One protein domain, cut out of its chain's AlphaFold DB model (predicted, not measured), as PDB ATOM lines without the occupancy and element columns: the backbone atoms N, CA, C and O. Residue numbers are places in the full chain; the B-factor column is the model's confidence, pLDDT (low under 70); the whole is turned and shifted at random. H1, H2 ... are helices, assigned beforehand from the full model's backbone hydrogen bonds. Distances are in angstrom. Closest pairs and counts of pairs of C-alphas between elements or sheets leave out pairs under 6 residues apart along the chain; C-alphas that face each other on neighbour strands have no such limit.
ATOM      1  N   ASN A   4       1.234  18.467  29.991       94.62
ATOM      2  CA  ASN A   4       1.450  17.534  28.893       94.62
ATOM      3  C   ASN A   4       0.912  18.119  27.588       94.62
ATOM      4  O   ASN A   4       1.586  18.019  26.558       94.62
ATOM      5  N   ASP A   5      -0.231  18.803  27.647       94.56
ATOM      6  CA  ASP A   5      -0.768  19.527  26.497       94.56
ATOM      7  C   ASP A   5       0.165  20.664  26.065       94.56
ATOM      8  O   ASP A   5       0.499  20.763  24.886       94.56
ATOM      9  N   ASP A   6       0.680  21.468  27.003       94.56
ATOM     10  CA  ASP A   6       1.603  22.566  26.678       94.56
ATOM     11  C   ASP A   6       2.896  22.060  26.018       94.56
ATOM     12  O   ASP A   6       3.343  22.608  25.008       94.56
ATOM     13  N   LYS A   7       3.464  20.956  26.524       95.69
ATOM     14  CA  LYS A   7       4.624  20.289  25.907       95.69
ATOM     15  C   LYS A   7       4.315  19.796  24.496       95.69
ATOM     16  O   LYS A   7       5.140  19.961  23.595       95.69
ATOM     17  N   LYS A   8       3.139  19.199  24.289       95.56
ATOM     18  CA  LYS A   8       2.708  18.719  22.972       95.56
ATOM     19  C   LYS A   8       2.549  19.878  21.994       95.56
ATOM     20  O   LYS A   8       3.041  19.796  20.873       95.56
ATOM     21  N   GLU A   9       1.916  20.968  22.411       94.69
ATOM     22  CA  GLU A   9       1.773  22.150  21.567       94.69
ATOM     23  C   GLU A   9       3.110  22.838  21.274       94.69
ATOM     24  O   GLU A   9       3.295  23.357  20.174       94.69
ATOM     25  N   ALA A  10       4.036  22.877  22.236       95.19
ATOM     26  CA  ALA A  10       5.376  23.414  22.020       95.19
ATOM     27  C   ALA A  10       6.132  22.597  20.968       95.19
ATOM     28  O   ALA A  10       6.686  23.172  20.032       95.19
ATOM     29  N   LYS A  11       6.056  21.264  21.054       95.44
ATOM     30  CA  LYS A  11       6.620  20.360  20.046       95.44
ATOM     31  C   LYS A  11       5.988  20.566  18.665       95.44
ATOM     32  O   LYS A  11       6.707  20.695  17.682       95.44
ATOM     33  N   LEU A  12       4.660  20.655  18.584       94.69
ATOM     34  CA  LEU A  12       3.966  20.894  17.312       94.69
ATOM     35  C   LEU A  12       4.341  22.242  16.690       94.69
ATOM     36  O   LEU A  12       4.538  22.322  15.480       94.69
ATOM     37  N   TRP A  13       4.470  23.286  17.509       95.06
ATOM     38  CA  TRP A  13       4.915  24.598  17.049       95.06
ATOM     39  C   TRP A  13       6.339  24.557  16.489       95.06
ATOM     40  O   TRP A  13       6.592  25.156  15.449       95.06
ATOM     41  N   GLN A  14       7.240  23.808  17.133       93.81
ATOM     42  CA  GLN A  14       8.602  23.596  16.640       93.81
ATOM     43  C   GLN A  14       8.633  22.865  15.291       93.81
ATOM     44  O   GLN A  14       9.382  23.253  14.402       93.81
ATOM     45  N   GLU A  15       7.809  21.832  15.122       93.38
ATOM     46  CA  GLU A  15       7.823  20.992  13.918       93.38
ATOM     47  C   GLU A  15       7.085  21.607  12.724       93.38
ATOM     48  O   GLU A  15       7.475  21.388  11.580       93.38
ATOM     49  N   ARG A  16       5.971  22.303  12.969       90.44
ATOM     50  CA  ARG A  16       5.005  22.668  11.915       90.44
ATOM     51  C   ARG A  16       4.594  24.134  11.932       90.44
ATOM     52  O   ARG A  16       3.910  24.573  11.013       90.44
ATOM     53  N   GLY A  17       4.961  24.879  12.972       86.00
ATOM     54  CA  GLY A  17       4.405  26.202  13.219       86.00
ATOM     55  C   GLY A  17       2.888  26.181  13.472       86.00
ATOM     56  O   GLY A  17       2.302  25.163  13.845       86.00
ATOM     57  N   ARG A  18       2.240  27.333  13.308       85.62
ATOM     58  CA  ARG A  18       0.786  27.534  13.360       85.62
ATOM     59  C   ARG A  18       0.279  27.996  12.001       85.62
ATOM     60  O   ARG A  18       1.005  28.619  11.239       85.62
ATOM     61  N   ASN A  19      -1.020  27.814  11.769       80.31
ATOM     62  CA  ASN A  19      -1.745  28.354  10.610       80.31
ATOM     63  C   ASN A  19      -2.007  29.870  10.733       80.31
ATOM     64  O   ASN A  19      -3.116  30.346  10.496       80.31
ATOM     65  N   LYS A  20      -1.008  30.627  11.177       81.56
ATOM     66  CA  LYS A  20      -0.981  32.089  11.163       81.56
ATOM     67  C   LYS A  20       0.203  32.471  10.284       81.56
ATOM     68  O   LYS A  20       1.198  31.765  10.313       81.56
ATOM     69  N   THR A  21       0.105  33.563   9.543       86.19
ATOM     70  CA  THR A  21       1.238  34.074   8.766       86.19
ATOM     71  C   THR A  21       1.618  35.433   9.319       86.19
ATOM     72  O   THR A  21       0.802  36.354   9.295       86.19
ATOM     73  N   LEU A  22       2.833  35.555   9.845       91.88
ATOM     74  CA  LEU A  22       3.434  36.848  10.153       91.88
ATOM     75  C   LEU A  22       4.128  37.400   8.912       91.88
ATOM     76  O   LEU A  22       4.989  36.749   8.320       91.88
ATOM     77  N   THR A  23       3.784  38.625   8.529       94.56
ATOM     78  CA  THR A  23       4.514  39.334   7.477       94.56
ATOM     79  C   THR A  23       5.809  39.931   8.029       94.56
ATOM     80  O   THR A  23       5.969  40.141   9.234       94.56
ATOM     81  N   LEU A  24       6.736  40.289   7.138       93.75
ATOM     82  CA  LEU A  24       7.945  41.016   7.530       93.75
ATOM     83  C   LEU A  24       7.618  42.354   8.220       93.75
ATOM     84  O   LEU A  24       8.328  42.760   9.140       93.75
ATOM     85  N   LEU A  25       6.538  43.027   7.808       95.81
ATOM     86  CA  LEU A  25       6.082  44.271   8.436       95.81
ATOM     87  C   LEU A  25       5.602  44.035   9.870       95.81
ATOM     88  O   LEU A  25       5.956  44.820  10.751       95.81
ATOM     89  N   ASP A  26       4.889  42.936  10.128       95.12
ATOM     90  CA  ASP A  26       4.464  42.568  11.484       95.12
ATOM     91  C   ASP A  26       5.675  42.321  12.386       95.12
ATOM     92  O   ASP A  26       5.759  42.850  13.495       95.12
ATOM     93  N   ILE A  27       6.663  41.571  11.889       95.88
ATOM     94  CA  ILE A  27       7.894  41.279  12.634       95.88
ATOM     95  C   ILE A  27       8.700  42.561  12.874       95.88
ATOM     96  O   ILE A  27       9.208  42.770  13.975       95.88
ATOM     97  N   THR A  28       8.767  43.455  11.886       95.94
ATOM     98  CA  THR A  28       9.413  44.771  12.022       95.94
ATOM     99  C   THR A  28       8.729  45.613  13.093       95.94
ATOM    100  O   THR A  28       9.398  46.223  13.930       95.94
ATOM    101  N   HIS A  29       7.395  45.634  13.089       96.19
ATOM    102  CA  HIS A  29       6.610  46.342  14.090       96.19
ATOM    103  C   HIS A  29       6.898  45.797  15.491       96.19
ATOM    104  O   HIS A  29       7.265  46.573  16.372       96.19
ATOM    105  N   LEU A  30       6.840  44.472  15.668       95.81
ATOM    106  CA  LEU A  30       7.176  43.807  16.929       95.81
ATOM    107  C   LEU A  30       8.618  44.095  17.355       95.81
ATOM    108  O   LEU A  30       8.865  44.381  18.519       95.81
ATOM    109  N   ALA A  31       9.590  44.076  16.443       96.69
ATOM    110  CA  ALA A  31      10.983  44.387  16.760       96.69
ATOM    111  C   ALA A  31      11.157  45.830  17.267       96.69
ATOM    112  O   ALA A  31      11.967  46.080  18.163       96.69
ATOM    113  N   LYS A  32      10.373  46.779  16.751       96.75
ATOM    114  CA  LYS A  32      10.368  48.168  17.223       96.75
ATOM    115  C   LYS A  32       9.703  48.304  18.596       96.75
ATOM    116  O   LYS A  32      10.269  48.939  19.487       96.75
ATOM    117  N   THR A  33       8.523  47.721  18.786       95.75
ATOM    118  CA  THR A  33       7.720  47.897  20.012       95.75
ATOM    119  C   THR A  33       8.142  46.967  21.148       95.75
ATOM    120  O   THR A  33       8.041  47.332  22.315       95.75
ATOM    121  N   GLY A  34       8.733  45.823  20.820       94.00
ATOM    122  CA  GLY A  34       9.004  44.729  21.743       94.00
ATOM    123  C   GLY A  34       7.788  43.821  21.923       94.00
ATOM    124  O   GLY A  34       6.693  44.094  21.436       94.00
ATOM    125  N   ILE A  35       7.992  42.716  22.637       91.00
ATOM    126  CA  ILE A  35       6.907  41.830  23.064       91.00
ATOM    127  C   ILE A  35       6.801  41.856  24.581       91.00
ATOM    128  O   ILE A  35       7.800  41.729  25.287       91.00
ATOM    129  N   GLU A  36       5.576  41.955  25.078       82.56
ATOM    130  CA  GLU A  36       5.289  41.699  26.482       82.56
ATOM    131  C   GLU A  36       5.278  40.186  26.710       82.56
ATOM    132  O   GLU A  36       4.492  39.443  26.111       82.56
ATOM    133  N   THR A  37       6.180  39.719  27.567       79.81
ATOM    134  CA  THR A  37       6.106  38.369  28.136       79.81
ATOM    135  C   THR A  37       5.651  38.478  29.584       79.81
ATOM    136  O   THR A  37       5.631  39.570  30.142       79.81
ATOM    137  N   CYS A  38       5.260  37.366  30.207       79.25
ATOM    138  CA  CYS A  38       4.917  37.389  31.627       79.25
ATOM    139  C   CYS A  38       6.085  37.978  32.440       79.25
ATOM    140  O   CYS A  38       7.178  37.412  32.416       79.25
ATOM    141  N   GLU A  39       5.854  39.060  33.184       74.06
ATOM    142  CA  GLU A  39       6.885  39.743  33.990       74.06
ATOM    143  C   GLU A  39       7.303  38.955  35.248       74.06
ATOM    144  O   GLU A  39       8.240  39.325  35.945       74.06
ATOM    145  N   GLY A  40       6.652  37.819  35.515       81.31
ATOM    146  CA  GLY A  40       6.968  36.929  36.629       81.31
ATOM    147  C   GLY A  40       6.894  35.450  36.253       81.31
ATOM    148  O   GLY A  40       7.347  35.013  35.186       81.31
ATOM    149  N   PHE A  41       6.313  34.648  37.149       84.12
ATOM    150  CA  PHE A  41       6.172  33.216  36.924       84.12
ATOM    151  C   PHE A  41       5.334  32.933  35.671       84.12
ATOM    152  O   PHE A  41       4.171  33.315  35.571       84.12
ATOM    153  N   CYS A  42       5.927  32.208  34.725       89.25
ATOM    154  CA  CYS A  42       5.220  31.651  33.584       89.25
ATOM    155  C   CYS A  42       5.339  30.131  33.659       89.25
ATOM    156  O   CYS A  42       6.427  29.577  33.488       89.25
ATOM    157  N   GLY A  43       4.211  29.461  33.917       89.19
ATOM    158  CA  GLY A  43       4.161  28.002  34.005       89.19
ATOM    159  C   GLY A  43       4.692  27.343  32.736       89.19
ATOM    160  O   GLY A  43       5.550  26.475  32.815       89.19
ATOM    161  N   SER A  44       4.285  27.842  31.568       92.56
ATOM    162  CA  SER A  44       4.778  27.341  30.285       92.56
ATOM    163  C   SER A  44       6.298  27.506  30.155       92.56
ATOM    164  O   SER A  44       7.008  26.534  29.925       92.56
ATOM    165  N   ARG A  45       6.844  28.694  30.458       93.44
ATOM    166  CA  ARG A  45       8.301  28.936  30.452       93.44
ATOM    167  C   ARG A  45       9.068  27.969  31.353       93.44
ATOM    168  O   ARG A  45      10.139  27.519  30.964       93.44
ATOM    169  N   LYS A  46       8.520  27.608  32.519       92.50
ATOM    170  CA  LYS A  46       9.138  26.624  33.422       92.50
ATOM    171  C   LYS A  46       9.218  25.218  32.811       92.50
ATOM    172  O   LYS A  46      10.167  24.501  33.106       92.50
ATOM    173  N   TYR A  47       8.236  24.809  32.005       92.12
ATOM    174  CA  TYR A  47       8.127  23.426  31.520       92.12
ATOM    175  C   TYR A  47       8.583  23.205  30.076       92.12
ATOM    176  O   TYR A  47       9.004  22.092  29.760       92.12
ATOM    177  N   VAL A  48       8.499  24.223  29.214       93.12
ATOM    178  CA  VAL A  48       8.888  24.142  27.792       93.12
ATOM    179  C   VAL A  48      10.023  25.098  27.413       93.12
ATOM    180  O   VAL A  48      10.522  25.046  26.294       93.12
ATOM    181  N   GLY A  49      10.469  25.947  28.344       91.81
ATOM    182  CA  GLY A  49      11.570  26.886  28.141       91.81
ATOM    183  C   GLY A  49      11.123  28.292  27.736       91.81
ATOM    184  O   GLY A  49       9.983  28.543  27.340       91.81
ATOM    185  N   GLU A  50      12.047  29.242  27.858       90.31
ATOM    186  CA  GLU A  50      11.795  30.672  27.651       90.31
ATOM    187  C   GLU A  50      11.348  31.006  26.223       90.31
ATOM    188  O   GLU A  50      10.339  31.684  26.026       90.31
ATOM    189  N   HIS A  51      12.033  30.434  25.238       92.56
ATOM    190  CA  HIS A  51      11.825  30.692  23.813       92.56
ATOM    191  C   HIS A  51      10.672  29.899  23.184       92.56
ATOM    192  O   HIS A  51      10.431  30.001  21.985       92.56
ATOM    193  N   GLN A  52       9.958  29.095  23.975       92.69
ATOM    194  CA  GLN A  52       8.853  28.255  23.496       92.69
ATOM    195  C   GLN A  52       7.618  28.356  24.387       92.69
ATOM    196  O   GLN A  52       6.642  27.625  24.193       92.69
ATOM    197  N   CYS A  53       7.637  29.261  25.368       93.12
ATOM    198  CA  CYS A  53       6.490  29.442  26.231       93.12
ATOM    199  C   CYS A  53       5.274  29.884  25.411       93.12
ATOM    200  O   CYS A  53       5.390  30.508  24.350       93.12
ATOM    201  N   ARG A  54       4.081  29.585  25.921       92.06
ATOM    202  CA  ARG A  54       2.819  29.907  25.255       92.06
ATOM    203  C   ARG A  54       2.730  31.368  24.789       92.06
ATOM    204  O   ARG A  54       2.243  31.611  23.692       92.06
ATOM    205  N   CYS A  55       3.277  32.318  25.549       90.44
ATOM    206  CA  CYS A  55       3.299  33.738  25.183       90.44
ATOM    207  C   CYS A  55       4.040  34.010  23.864       90.44
ATOM    208  O   CYS A  55       3.630  34.892  23.108       90.44
ATOM    209  N   ILE A  56       5.116  33.264  23.596       93.25
ATOM    210  CA  ILE A  56       5.861  33.317  22.333       93.25
ATOM    211  C   ILE A  56       5.052  32.614  21.243       93.25
ATOM    212  O   ILE A  56       4.761  33.219  20.214       93.25
ATOM    213  N   ARG A  57       4.600  31.381  21.496       93.00
ATOM    214  CA  ARG A  57       3.875  30.562  20.504       93.00
ATOM    215  C   ARG A  57       2.543  31.168  20.049       93.00
ATOM    216  O   ARG A  57       2.061  30.846  18.973       93.00
ATOM    217  N   GLU A  58       1.914  32.016  20.860       91.12
ATOM    218  CA  GLU A  58       0.699  32.754  20.480       91.12
ATOM    219  C   GLU A  58       0.981  33.962  19.580       91.12
ATOM    220  O   GLU A  58       0.133  34.353  18.773       91.12
ATOM    221  N   ARG A  59       2.172  34.553  19.693       91.94
ATOM    222  CA  ARG A  59       2.572  35.717  18.898       91.94
ATOM    223  C   ARG A  59       3.157  35.292  17.559       91.94
ATOM    224  O   ARG A  59       2.744  35.843  16.535       91.94
ATOM    225  N   PHE A  60       4.041  34.296  17.590       94.56
ATOM    226  CA  PHE A  60       4.826  33.825  16.456       94.56
ATOM    227  C   PHE A  60       4.255  32.545  15.863       94.56
ATOM    228  O   PHE A  60       3.921  31.597  16.574       94.56
ATOM    229  N   ASP A  61       4.148  32.521  14.541       93.12
ATOM    230  CA  ASP A  61       3.660  31.362  13.804       93.12
ATOM    231  C   ASP A  61       4.665  30.208  13.797       93.12
ATOM    232  O   ASP A  61       4.247  29.062  13.762       93.12
ATOM    233  N   SER A  62       5.962  30.468  13.917       94.50
ATOM    234  CA  SER A  62       7.005  29.446  13.897       94.50
ATOM    235  C   SER A  62       8.236  29.890  14.690       94.50
ATOM    236  O   SER A  62       8.401  31.084  14.967       94.50
ATOM    237  N   PRO A  63       9.143  28.960  15.036       95.00
ATOM    238  CA  PRO A  63      10.431  29.315  15.623       95.00
ATOM    239  C   PRO A  63      11.227  30.274  14.735       95.00
ATOM    240  O   PRO A  63      11.804  31.231  15.239       95.00
ATOM    241  N   ALA A  64      11.178  30.084  13.414       94.19
ATOM    242  CA  ALA A  64      11.916  30.905  12.459       94.19
ATOM    243  C   ALA A  64      11.484  32.383  12.483       94.19
ATOM    244  O   ALA A  64      12.326  33.280  12.452       94.19
ATOM    245  N   THR A  65      10.182  32.672  12.587       94.94
ATOM    246  CA  THR A  65       9.720  34.069  12.689       94.94
ATOM    247  C   THR A  65      10.033  34.686  14.046       94.94
ATOM    248  O   THR A  65      10.283  35.891  14.125       94.94
ATOM    249  N   TYR A  66      10.090  33.879  15.109       96.12
ATOM    250  CA  TYR A  66      10.560  34.337  16.412       96.12
ATOM    251  C   TYR A  66      12.066  34.652  16.409       96.12
ATOM    252  O   TYR A  66      12.474  35.695  16.919       96.12
ATOM    253  N   GLU A  67      12.894  33.819  15.781       96.06
ATOM    254  CA  GLU A  67      14.330  34.077  15.610       96.06
ATOM    255  C   GLU A  67      14.595  35.334  14.776       96.06
ATOM    256  O   GLU A  67      15.451  36.159  15.125       96.06
ATOM    257  N   LEU A  68      13.817  35.533  13.707       96.25
ATOM    258  CA  LEU A  68      13.874  36.757  12.917       96.25
ATOM    259  C   LEU A  68      13.528  37.979  13.778       96.25
ATOM    260  O   LEU A  68      14.266  38.964  13.766       96.25
ATOM    261  N   TYR A  69      12.469  37.898  14.589       97.12
ATOM    262  CA  TYR A  69      12.137  38.940  15.560       97.12
ATOM    263  C   TYR A  69      13.296  39.235  16.522       97.12
ATOM    264  O   TYR A  69      13.636  40.405  16.702       97.12
ATOM    265  N   LEU A  70      13.928  38.216  17.117       97.00
ATOM    266  CA  LEU A  70      15.045  38.400  18.053       97.00
ATOM    267  C   LEU A  70      16.220  39.124  17.390       97.00
ATOM    268  O   LEU A  70      16.784  40.066  17.958       97.00
ATOM    269  N   THR A  71      16.546  38.727  16.161       97.88
ATOM    270  CA  THR A  71      17.602  39.353  15.362       97.88
ATOM    271  C   THR A  71      17.274  40.818  15.085       97.88
ATOM    272  O   THR A  71      18.077  41.710  15.369       97.88
ATOM    273  N   MET A  72      16.065  41.097  14.593       97.69
ATOM    274  CA  MET A  72      15.628  42.455  14.271       97.69
ATOM    275  C   MET A  72      15.531  43.344  15.513       97.69
ATOM    276  O   MET A  72      15.957  44.498  15.470       97.69
ATOM    277  N   ARG A  73      15.031  42.817  16.637       97.19
ATOM    278  CA  ARG A  73      14.954  43.534  17.916       97.19
ATOM    279  C   ARG A  73      16.341  43.917  18.409       97.19
ATOM    280  O   ARG A  73      16.541  45.055  18.822       97.19
ATOM    281  N   THR A  74      17.296  42.993  18.334       97.44
ATOM    282  CA  THR A  74      18.689  43.247  18.724       97.44
ATOM    283  C   THR A  74      19.274  44.391  17.902       97.44
ATOM    284  O   THR A  74      19.755  45.370  18.470       97.44
ATOM    285  N   ARG A  75      19.128  44.338  16.571       97.31
ATOM    286  CA  ARG A  75      19.595  45.403  15.669       97.31
ATOM    287  C   ARG A  75      18.904  46.739  15.919       97.31
ATOM    288  O   ARG A  75      19.564  47.774  15.945       97.31
ATOM    289  N   PHE A  76      17.593  46.734  16.147       97.12
ATOM    290  CA  PHE A  76      16.849  47.944  16.488       97.12
ATOM    291  C   PHE A  76      17.382  48.593  17.773       97.12
ATOM    292  O   PHE A  76      17.648  49.794  17.794       97.12
ATOM    293  N   LEU A  77      17.602  47.804  18.828       96.81
ATOM    294  CA  LEU A  77      18.141  48.305  20.093       96.81
ATOM    295  C   LEU A  77      19.580  48.823  19.955       96.81
ATOM    296  O   LEU A  77      19.911  49.842  20.559       96.81
ATOM    297  N   GLU A  78      20.426  48.173  19.155       96.81
ATOM    298  CA  GLU A  78      21.773  48.665  18.835       96.81
ATOM    299  C   GLU A  78      21.725  50.028  18.132       96.81
ATOM    300  O   GLU A  78      22.385  50.968  18.573       96.81
ATOM    301  N   MET A  79      20.889  50.178  17.099       95.69
ATOM    302  CA  MET A  79      20.712  51.458  16.400       95.69
ATOM    303  C   MET A  79      20.203  52.560  17.335       95.69
ATOM    304  O   MET A  79      20.699  53.687  17.291       95.69
ATOM    305  N   MET A  80      19.261  52.239  18.226       95.88
ATOM    306  CA  MET A  80      18.761  53.191  19.222       95.88
ATOM    307  C   MET A  80      19.860  53.650  20.184       95.88
ATOM    308  O   MET A  80      19.937  54.841  20.487       95.88
ATOM    309  N   LYS A  81      20.749  52.750  20.629       95.00
ATOM    310  CA  LYS A  81      21.906  53.122  21.462       95.00
ATOM    311  C   LYS A  81      22.815  54.113  20.739       95.00
ATOM    312  O   LYS A  81      23.174  55.131  21.323       95.00
ATOM    313  N   PHE A  82      23.140  53.862  19.470       94.44
ATOM    314  CA  PHE A  82      23.950  54.794  18.680       94.44
ATOM    315  C   PHE A  82      23.268  56.155  18.509       94.44
ATOM    316  O   PHE A  82      23.919  57.183  18.681       94.44
ATOM    317  N   GLY A  83      21.957  56.180  18.251       93.50
ATOM    318  CA  GLY A  83      21.191  57.425  18.163       93.50
ATOM    319  C   GLY A  83      21.201  58.231  19.467       93.50
ATOM    320  O   GLY A  83      21.376  59.449  19.442       93.50
ATOM    321  N   LEU A  84      21.077  57.559  20.617       93.62
ATOM    322  CA  LEU A  84      21.170  58.202  21.931       93.62
ATOM    323  C   LEU A  84      22.570  58.766  22.198       93.62
ATOM    324  O   LEU A  84      22.685  59.900  22.656       93.62
ATOM    325  N   LEU A  85      23.624  58.015  21.871       92.56
ATOM    326  CA  LEU A  85      25.009  58.475  22.019       92.56
ATOM    327  C   LEU A  85      25.313  59.677  21.116       92.56
ATOM    328  O   LEU A  85      25.928  60.637  21.573       92.56
ATOM    329  N   ALA A  86      24.841  59.659  19.867       92.12
ATOM    330  CA  ALA A  86      24.994  60.776  18.936       92.12
ATOM    331  C   ALA A  86      24.264  62.043  19.417       92.12
ATOM    332  O   ALA A  86      24.771  63.152  19.270       92.12
ATOM    333  N   LYS A  87      23.084  61.888  20.030       90.38
ATOM    334  CA  LYS A  87      22.360  63.004  20.652       90.38
ATOM    335  C   LYS A  87      23.072  63.528  21.903       90.38
ATOM    336  O   LYS A  87      23.118  64.731  22.121       90.38
ATOM    337  N   ALA A  88      23.615  62.646  22.736       90.44
ATOM    338  CA  ALA A  88      24.346  63.058  23.931       90.44
ATOM    339  C   ALA A  88      25.633  63.823  23.576       90.44
ATOM    340  O   ALA A  88      25.931  64.848  24.187       90.44
ATOM    341  N   SER A  89      26.368  63.372  22.552       88.25
ATOM    342  CA  SER A  89      27.590  64.046  22.103       88.25
ATOM    343  C   SER A  89      27.320  65.415  21.477       88.25
ATOM    344  O   SER A  89      28.112  66.336  21.674       88.25
ATOM    345  N   SER A  90      26.200  65.587  20.764       86.31
ATOM    346  CA  SER A  90      25.828  66.894  20.211       86.31
ATOM    347  C   SER A  90      25.483  67.914  21.298       86.31
ATOM    348  O   SER A  90      25.891  69.067  21.182       86.31
ATOM    349  N   ILE A  91      24.810  67.490  22.375       85.06
ATOM    350  CA  ILE A  91      24.511  68.345  23.536       85.06
ATOM    351  C   ILE A  91      25.807  68.797  24.217       85.06
ATOM    352  O   ILE A  91      26.023  69.995  24.376       85.06
ATOM    353  N   TRP A  92      26.710  67.863  24.530       72.31
ATOM    354  CA  TRP A  92      27.966  68.178  25.220       72.31
ATOM    355  C   TRP A  92      28.872  69.133  24.426       72.31
ATOM    356  O   TRP A  92      29.488  70.039  24.985       72.31
ATOM    357  N   ASN A  93      28.934  68.967  23.101       75.75
ATOM    358  CA  ASN A  93      29.671  69.889  22.233       75.75
ATOM    359  C   ASN A  93      28.998  71.272  22.140       75.75
ATOM    360  O   ASN A  93      29.695  72.274  21.997       75.75
ATOM    361  N   GLY A  94      27.666  71.337  22.217       71.94
ATOM    362  CA  GLY A  94      26.915  72.593  22.260       71.94
ATOM    363  C   GLY A  94      27.144  73.375  23.555       71.94
ATOM    364  O   GLY A  94      27.359  74.582  23.501       71.94
ATOM    365  N   GLU A  95      27.180  72.692  24.701       66.12
ATOM    366  CA  GLU A  95      27.491  73.295  26.007       66.12
ATOM    367  C   GLU A  95      28.919  73.859  26.039       66.12
ATOM    368  O   GLU A  95      29.112  75.021  26.389       66.12
ATOM    369  N   LYS A  96      29.909  73.104  25.544       62.72
ATOM    370  CA  LYS A  96      31.306  73.569  25.456       62.72
ATOM    371  C   LYS A  96      31.526  74.797  24.574       62.72
ATOM    372  O   LYS A  96      32.493  75.526  24.785       62.72
ATOM    373  N   ASN A  97      30.685  75.006  23.565       59.19
ATOM    374  CA  ASN A  97      30.801  76.155  22.666       59.19
ATOM    375  C   ASN A  97      30.144  77.427  23.228       59.19
ATOM    376  O   ASN A  97      30.433  78.502  22.718       59.19
ATOM    377  N   ASN A  98      29.308  77.317  24.268       57.94
ATOM    378  CA  ASN A  98      28.650  78.452  24.928       57.94
ATOM    379  C   ASN A  98      29.408  78.969  26.169       57.94
ATOM    380  O   ASN A  98      29.004  79.971  26.751       57.94
ATOM    381  N   GLU A  99      30.486  78.298  26.586       54.56
ATOM    382  CA  GLU A  99      31.370  78.713  27.692       54.56
ATOM    383  C   GLU A  99      32.627  79.480  27.216       54.56
ATOM    384  O   GLU A  99      33.559  79.695  27.995       54.56
TER     385      GLU A  99
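What this domain is: This is residues 4 to 99 of the 100 residues of an uncharacterized protein of Candidatus Endolissoclinum sp. TMED37 (UniProt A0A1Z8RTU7). One long helix, H5, runs out as a straight arm from a small head; its residues 65 to 76 pack on the short helix H2, which crosses it, and residues 81 to 99, of which 81 to 98 belong to H5, stick out. The rest of the head is a cluster of short helices near the beginning of H5, with H1 touching both H3 and H4, H3 at a distance from H5, and H1 standing across H5's line. The printed part has 96 residues with five named helices, in the order H1, H2, H3, H4, H5, and no named strand; its class is all helix. It is only just extended, close to loose, with a radius of gyration of the C-alphas of 19.1 A, and spans 68 by 30 by 13 A, the arm making the length.

How they stand to each other: H5, residues 63 to 98, touches H2, residues 24 to 33, with its residues 65 to 76 alone. Their closest C-alphas, of Ala 31 and Arg 73, are 4.2 A apart, and they run the same way at a steep tilt of 48 degrees. H1, residues 4 to 16, is close to H5 but not clearly touching, about perpendicular at 82 degrees; their closest C-alphas, of Gln 14 and Pro 63, are 6.1 A apart. H1 touches H4, residues 54 to 59, the same way at a steep tilt of 35.0 degrees, only just past shallow; their closest C-alphas, of Trp 13 and Arg 57, are 7.0 A apart. With residues 6 to 10 alone, H1 touches H3, residues 43 to 48, the same way at a steep tilt of 52 degrees; their closest C-alphas, of Lys 7 and Val 48, are 6.0 A apart. The helix packing is mostly crossed, with no touching pair at a shallow tilt. H3 and H5 are apart, as are H2 and H4. In H1, H2, H3 and H5 every O i to N i+4 pair is within hydrogen-bond range; in H4 it is 1 of 2.

Where its parts are: H5 is 53.2 A long, from C-alpha 63 at (10.431, 29.315, 15.623) to C-alpha 98 at (28.650, 78.452, 24.928). H1 is 18.1 A long and begins with C-alpha 4 at (1.450, 17.534, 28.893). H2 is 14.3 A, H3 8.7 A and H4 8.6 A long.

The domain as a whole: The C-alphas of Asn 4 and Glu 99, the two farthest apart, are 68.1 A apart. Without residues 81 to 99 the body spans 41 by 29 by 13 A. The printed part has no cut and no long link. Its mean pLDDT is 90.1, with residues 95 to 99 under 70.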